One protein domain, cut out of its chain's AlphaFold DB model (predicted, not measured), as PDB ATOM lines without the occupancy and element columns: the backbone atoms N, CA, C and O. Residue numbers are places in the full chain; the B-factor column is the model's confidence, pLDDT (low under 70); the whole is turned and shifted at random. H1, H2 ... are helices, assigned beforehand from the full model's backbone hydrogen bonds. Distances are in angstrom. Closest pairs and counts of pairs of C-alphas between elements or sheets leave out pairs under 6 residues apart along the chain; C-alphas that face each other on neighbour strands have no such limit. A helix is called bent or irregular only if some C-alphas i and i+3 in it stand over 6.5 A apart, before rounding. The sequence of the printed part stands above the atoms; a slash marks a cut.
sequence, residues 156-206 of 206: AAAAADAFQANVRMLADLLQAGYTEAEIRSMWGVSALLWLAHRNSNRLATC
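This is residues 156 to 206 of the 206 residues of an uncharacterized protein of Scenedesmus sp. NREL 46B-D3 (UniProt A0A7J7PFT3). Two helices joined by a tight link make an open V: H1 and the first part of H2 meet near the link, and from there the two run away from each other. H2 does not run straight but turns at a sharp kink near residue 187, and both ends of the printed part stick out, residues 156 to 162 and residues 196 to 206. The printed part has 51 residues with two named helices, H1 then H2, and no named strand; the class is all helix. It is only just loose, close to compact, with a radius of gyration of the C-alphas of 12.1 A, and the C-alphas span 33 by 24 by 19 A.

H1, residues 156 to 175, and H2, residues 180 to 203, only just touch, with 3 pairs of C-alphas within 8 A. The closest C-alphas, those of Leu 173 and Ile 183, are 7.6 A apart. H1 touches with residues 170 to 174 alone, and H2 with residues 180 to 183 alone. Their lines stand at a steep tilt of 61 degrees, opposite ways, the line of H2 being a rough one. O i to N i+4 pairs are within hydrogen-bond range in 14 of 16 cases in H1 and 16 of 20 in H2.

H1 begins at C-alpha 156, (23.380, 21.796, 119.233), and is 29.5 A long from first to last C-alpha. H2 begins at C-alpha 180, (12.915, 26.428, 94.491), and ends at C-alpha 203, (6.211, 35.359, 113.761), 22.3 A away. H2 has a kink of 110 degrees near residue 187 and is irregular: C-alphas 186 and 189 are 9.2 A apart.

The two C-alphas farthest apart, those of Ala 176 and Thr 205, are 33.0 A apart. The printed part has no cut, and it ends at Cys 206, the chain's last residue. Mean pLDDT of the printed part is 70.6; residues 156 to 160, residue 163 and residues 189 to 206 are under 70.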
ATOM      1  N   ALA A 156      24.451  20.856 119.553       62.75
ATOM      2  CA  ALA A 156      23.380  21.796 119.233       62.75
ATOM      3  C   ALA A 156      23.918  23.098 118.606       62.75
ATOM      4  O   ALA A 156      23.333  23.615 117.653       62.75
ATOM      5  N   ALA A 157      25.048  23.613 119.106       65.94
ATOM      6  CA  ALA A 157      25.718  24.777 118.529       65.94
ATOM      7  C   ALA A 157      26.274  24.484 117.125       65.94
ATOM      8  O   ALA A 157      26.005  25.244 116.199       65.94
ATOM      9  N   ALA A 158      26.957  23.351 116.936       67.94
ATOM     10  CA  ALA A 158      27.478  22.942 115.632       67.94
ATOM     11  C   ALA A 158      26.359  22.730 114.596       67.94
ATOM     12  O   ALA A 158      26.471  23.185 113.459       67.94
ATOM     13  N   ALA A 159      25.241  22.118 115.000       66.25
ATOM     14  CA  ALA A 159      24.063  21.968 114.151       66.25
ATOM     15  C   ALA A 159      23.446  23.327 113.780       66.25
ATOM     16  O   ALA A 159      23.045  23.537 112.634       66.25
ATOM     17  N   ALA A 160      23.404  24.281 114.718       66.75
ATOM     18  CA  ALA A 160      22.919  25.633 114.452       66.75
ATOM     19  C   ALA A 160      23.833  26.414 113.488       66.75
ATOM     20  O   ALA A 160      23.320  27.142 112.632       66.75
ATOM     21  N   ASP A 161      25.152  26.246 113.594       72.44
ATOM     22  CA  ASP A 161      26.136  26.895 112.722       72.44
ATOM     23  C   ASP A 161      26.123  26.306 111.306       72.44
ATOM     24  O   ASP A 161      26.020  27.056 110.331       72.44
ATOM     25  N   ALA A 162      26.124  24.975 111.177       71.81
ATOM     26  CA  ALA A 162      25.973  24.289 109.890       71.81
ATOM     27  C   ALA A 162      24.653  24.677 109.203       71.81
ATOM     28  O   ALA A 162      24.599  24.933 108.000       71.81
ATOM     29  N   PHE A 163      23.584  24.820 109.987       65.62
ATOM     30  CA  PHE A 163      22.303  25.289 109.487       65.62
ATOM     31  C   PHE A 163      22.345  26.752 109.011       65.62
ATOM     32  O   PHE A 163      21.827  27.064 107.940       65.62
ATOM     33  N   GLN A 164      22.967  27.670 109.764       73.56
ATOM     34  CA  GLN A 164      23.110  29.063 109.318       73.56
ATOM     35  C   GLN A 164      23.947  29.183 108.045       73.56
ATOM     36  O   GLN A 164      23.639  30.030 107.203       73.56
ATOM     37  N   ALA A 165      24.980  28.352 107.898       76.81
ATOM     38  CA  ALA A 165      25.757  28.277 106.669       76.81
ATOM     39  C   ALA A 165      24.862  27.883 105.482       76.81
ATOM     40  O   ALA A 165      24.858  28.584 104.469       76.81
ATOM     41  N   ASN A 166      24.007  26.869 105.655       70.50
ATOM     42  CA  ASN A 166      23.040  26.464 104.632       70.50
ATOM     43  C   ASN A 166      22.030  27.577 104.310       70.50
ATOM     44  O   ASN A 166      21.810  27.886 103.145       70.50
ATOM     45  N   VAL A 167      21.471  28.274 105.303       76.06
ATOM     46  CA  VAL A 167      20.532  29.386 105.041       76.06
ATOM     47  C   VAL A 167      21.173  30.524 104.247       76.06
ATOM     48  O   VAL A 167      20.507  31.120 103.404       76.06
ATOM     49  N   ARG A 168      22.455  30.829 104.477       81.38
ATOM     50  CA  ARG A 168      23.167  31.839 103.677       81.38
ATOM     51  C   ARG A 168      23.336  31.384 102.227       81.38
ATOM     52  O   ARG A 168      23.079  32.182 101.331       81.38
ATOM     53  N   MET A 169      23.633  30.101 102.005       82.94
ATOM     54  CA  MET A 169      23.701  29.529 100.656       82.94
ATOM     55  C   MET A 169      22.371  29.615  99.899       82.94
ATOM     56  O   MET A 169      22.390  29.649  98.673       82.94
ATOM     57  N   LEU A 170      21.217  29.699 100.576       84.25
ATOM     58  CA  LEU A 170      19.922  29.822  99.892       84.25
ATOM     59  C   LEU A 170      19.859  31.072  99.003       84.25
ATOM     60  O   LEU A 170      19.374  31.008  97.876       84.25
ATOM     61  N   ALA A 171      20.352  32.207  99.503       78.94
ATOM     62  CA  ALA A 171      20.361  33.456  98.748       78.94
ATOM     63  C   ALA A 171      21.292  33.366  97.529       78.94
ATOM     64  O   ALA A 171      20.920  33.823  96.449       78.94
ATOM     65  N   ASP A 172      22.452  32.729  97.695       87.75
ATOM     66  CA  ASP A 172      23.432  32.541  96.622       87.75
ATOM     67  C   ASP A 172      22.905  31.585  95.543       87.75
ATOM     68  O   ASP A 172      23.061  31.850  94.354       87.75
ATOM     69  N   LEU A 173      22.202  30.515  95.932       86.94
ATOM     70  CA  LEU A 173      21.560  29.578  95.005       86.94
ATOM     71  C   LEU A 173      20.439  30.252  94.203       86.94
ATOM     72  O   LEU A 173      20.360  30.085  92.987       86.94
ATOM     73  N   LEU A 174      19.610  31.070  94.855       86.69
ATOM     74  CA  LEU A 174      18.578  31.842  94.162       86.69
ATOM     75  C   LEU A 174      19.190  32.875  93.201       86.69
ATOM     76  O   LEU A 174      18.697  33.039  92.087       86.69
ATOM     77  N   GLN A 175      20.283  33.541  93.589       88.25
ATOM     78  CA  GLN A 175      21.015  34.461  92.706       88.25
ATOM     79  C   GLN A 175      21.692  33.745  91.534       88.25
ATOM     80  O   GLN A 175      21.750  34.295  90.435       88.25
ATOM     81  N   ALA A 176      22.157  32.513  91.744       90.94
ATOM     82  CA  ALA A 176      22.701  31.652  90.700       90.94
ATOM     83  C   ALA A 176      21.620  31.079  89.760       90.94
ATOM     84  O   ALA A 176      21.954  30.410  88.785       90.94
ATOM     85  N   GLY A 177      20.339  31.370  90.013       94.94
ATOM     86  CA  GLY A 177      19.225  30.994  89.146       94.94
ATOM     87  C   GLY A 177      18.647  29.608  89.419       94.94
ATOM     88  O   GLY A 177      17.823  29.149  88.629       94.94
ATOM     89  N   TYR A 178      19.031  28.956  90.521       89.12
ATOM     90  CA  TYR A 178      18.398  27.704  90.929       89.12
ATOM     91  C   TYR A 178      16.942  27.948  91.314       89.12
ATOM     92  O   TYR A 178      16.602  28.879  92.049       89.12
ATOM     93  N   THR A 179      16.073  27.072  90.832       88.94
ATOM     94  CA  THR A 179      14.654  27.089  91.159       88.94
ATOM     95  C   THR A 179      14.415  26.531  92.559       88.94
ATOM     96  O   THR A 179      15.163  25.699  93.076       88.94
ATOM     97  N   GLU A 180      13.307  26.938  93.175       81.62
ATOM     98  CA  GLU A 180      12.915  26.428  94.491       81.62
ATOM     99  C   GLU A 180      12.735  24.897  94.494       81.62
ATOM    100  O   GLU A 180      13.017  24.237  95.493       81.62
ATOM    101  N   ALA A 181      12.317  24.317  93.362       81.62
ATOM    102  CA  ALA A 181      12.190  22.873  93.189       81.62
ATOM    103  C   ALA A 181      13.554  22.161  93.219       81.62
ATOM    104  O   ALA A 181      13.686  21.122  93.865       81.62
ATOM    105  N   GLU A 182      14.575  22.729  92.577       83.50
ATOM    106  CA  GLU A 182      15.940  22.185  92.586       83.50
ATOM    107  C   GLU A 182      16.568  22.293  93.974       83.50
ATOM    108  O   GLU A 182      17.135  21.325  94.475       83.50
ATOM    109  N   ILE A 183      16.393  23.433  94.644       84.69
ATOM    110  CA  ILE A 183      16.870  23.632  96.019       84.69
ATOM    111  C   ILE A 183      16.196  22.632  96.971       84.69
ATOM    112  O   ILE A 183      16.857  22.011  97.806       84.69
ATOM    113  N   ARG A 184      14.891  22.403  96.798       79.19
ATOM    114  CA  ARG A 184      14.125  21.394  97.542       79.19
ATOM    115  C   ARG A 184      14.611  19.971  97.279       79.19
ATOM    116  O   ARG A 184      14.643  19.172  98.211       79.19
ATOM    117  N   SER A 185      15.008  19.665  96.048       79.06
ATOM    118  CA  SER A 185      15.604  18.372  95.706       79.06
ATOM    119  C   SER A 185      16.997  18.189  96.313       79.06
ATOM    120  O   SER A 185      17.344  17.066  96.661       79.06
ATOM    121  N   MET A 186      17.790  19.258  96.447       78.44
ATOM    122  CA  MET A 186      19.145  19.189  97.009       78.44
ATOM    123  C   MET A 186      19.148  19.008  98.529       78.44
ATOM    124  O   MET A 186      19.984  18.281  99.054       78.44
ATOM    125  N   TRP A 187      18.251  19.685  99.250       82.00
ATOM    126  CA  TRP A 187      18.261  19.691 100.724       82.00
ATOM    127  C   TRP A 187      17.229  18.749 101.351       82.00
ATOM    128  O   TRP A 187      17.232  18.532 102.563       82.00
ATOM    129  N   GLY A 188      16.340  18.191 100.531       81.19
ATOM    130  CA  GLY A 188      15.246  17.345 100.978       81.19
ATOM    131  C   GLY A 188      14.095  18.124 101.624       81.19
ATOM    132  O   GLY A 188      14.211  19.270 102.069       81.19
ATOM    133  N   VAL A 189      12.939  17.463 101.697       68.12
ATOM    134  CA  VAL A 189      11.694  18.017 102.262       68.12
ATOM    135  C   VAL A 189      11.843  18.326 103.761       68.12
ATOM    136  O   VAL A 189      11.273  19.294 104.264       68.12
ATOM    137  N   SER A 190      12.673  17.555 104.459       61.81
ATOM    138  CA  SER A 190      12.930  17.649 105.897       61.81
ATOM    139  C   SER A 190      13.557  18.975 106.336       61.81
ATOM    140  O   SER A 190      13.100  19.585 107.304       61.81
ATOM    141  N   ALA A 191      14.559  19.469 105.600       65.31
ATOM    142  CA  ALA A 191      15.207  20.746 105.905       65.31
ATOM    143  C   ALA A 191      14.242  21.932 105.712       65.31
ATOM    144  O   ALA A 191      14.248  22.893 106.486       65.31
ATOM    145  N   LEU A 192      13.363  21.841 104.710       65.00
ATOM    146  CA  LEU A 192      12.371  22.872 104.402       65.00
ATOM    147  C   LEU A 192      11.197  22.887 105.385       65.00
ATOM    148  O   LEU A 192      10.750  23.964 105.777       65.00
ATOM    149  N   LEU A 193      10.730  21.719 105.837       63.41
ATOM    150  CA  LEU A 193       9.717  21.618 106.893       63.41
ATOM    151  C   LEU A 193      10.206  22.253 108.201       63.41
ATOM    152  O   LEU A 193       9.462  22.987 108.855       63.41
ATOM    153  N   TRP A 194      11.478  22.049 108.546       65.00
ATOM    154  CA  TRP A 194      12.091  22.688 109.709       65.00
ATOM    155  C   TRP A 194      12.178  24.219 109.559       65.00
ATOM    156  O   TRP A 194      11.836  24.964 110.483       65.00
ATOM    157  N   LEU A 195      12.564  24.708 108.372       62.16
ATOM    158  CA  LEU A 195      12.582  26.138 108.028       62.16
ATOM    159  C   LEU A 195      11.195  26.786 108.147       62.16
ATOM    160  O   LEU A 195      11.069  27.881 108.703       62.16
ATOM    161  N   ALA A 196      10.154  26.108 107.662       62.12
ATOM    162  CA  ALA A 196       8.775  26.572 107.770       62.12
ATOM    163  C   ALA A 196       8.319  26.637 109.236       62.12
ATOM    164  O   ALA A 196       7.809  27.668 109.679       62.12
ATOM    165  N   HIS A 197       8.583  25.589 110.025       64.31
ATOM    166  CA  HIS A 197       8.192  25.526 111.435       64.31
ATOM    167  C   HIS A 197       8.834  26.643 112.280       64.31
ATOM    168  O   HIS A 197       8.171  27.282 113.102       64.31
ATOM    169  N   ARG A 198      10.120  26.949 112.058       56.78
ATOM    170  CA  ARG A 198      10.828  27.976 112.840       56.78
ATOM    171  C   ARG A 198      10.423  29.406 112.472       56.78
ATOM    172  O   ARG A 198      10.363  30.260 113.360       56.78
ATOM    173  N   ASN A 199      10.124  29.679 111.201       50.31
ATOM    174  CA  ASN A 199       9.616  30.991 110.785       50.31
ATOM    175  C   ASN A 199       8.214  31.259 111.349       50.31
ATOM    176  O   ASN A 199       7.962  32.364 111.829       50.31
ATOM    177  N   SER A 200       7.356  30.237 111.414       51.22
ATOM    178  CA  SER A 200       6.058  30.333 112.092       51.22
ATOM    179  C   SER A 200       6.204  30.655 113.587       51.22
ATOM    180  O   SER A 200       5.494  31.516 114.103       51.22
ATOM    181  N   ASN A 201       7.192  30.069 114.276       44.66
ATOM    182  CA  ASN A 201       7.458  30.365 115.694       44.66
ATOM    183  C   ASN A 201       8.069  31.761 115.936       44.66
ATOM    184  O   ASN A 201       7.795  32.386 116.964       44.66
ATOM    185  N   ARG A 202       8.872  32.287 114.999       44.81
ATOM    186  CA  ARG A 202       9.396  33.666 115.077       44.81
ATOM    187  C   ARG A 202       8.311  34.721 114.866       44.81
ATOM    188  O   ARG A 202       8.345  35.754 115.526       44.81
ATOM    189  N   LEU A 203       7.349  34.461 113.983       42.31
ATOM    190  CA  LEU A 203       6.211  35.359 113.761       42.31
ATOM    191  C   LEU A 203       5.216  35.339 114.931       42.31
ATOM    192  O   LEU A 203       4.584  36.352 115.199       42.31
ATOM    193  N   ALA A 204       5.124  34.227 115.666       43.12
ATOM    194  CA  ALA A 204       4.265  34.102 116.846       43.12
ATOM    195  C   ALA A 204       4.819  34.777 118.122       43.12
ATOM    196  O   ALA A 204       4.112  34.850 119.126       43.12
ATOM    197  N   THR A 205       6.076  35.236 118.114       41.84
ATOM    198  CA  THR A 205       6.760  35.832 119.283       41.84
ATOM    199  C   THR A 205       7.013  37.342 119.169       41.84
ATOM    200  O   THR A 205       7.682  37.905 120.037       41.84
ATOM    201  N   CYS A 206       6.451  38.005 118.154       37.69
ATOM    202  CA  CYS A 206       6.413  39.468 118.020       37.69
ATOM    203  C   CYS A 206       5.007  40.002 118.327       37.69
ATOM    204  O   CYS A 206       4.920  41.118 118.888       37.69
TER     205      CYS A 206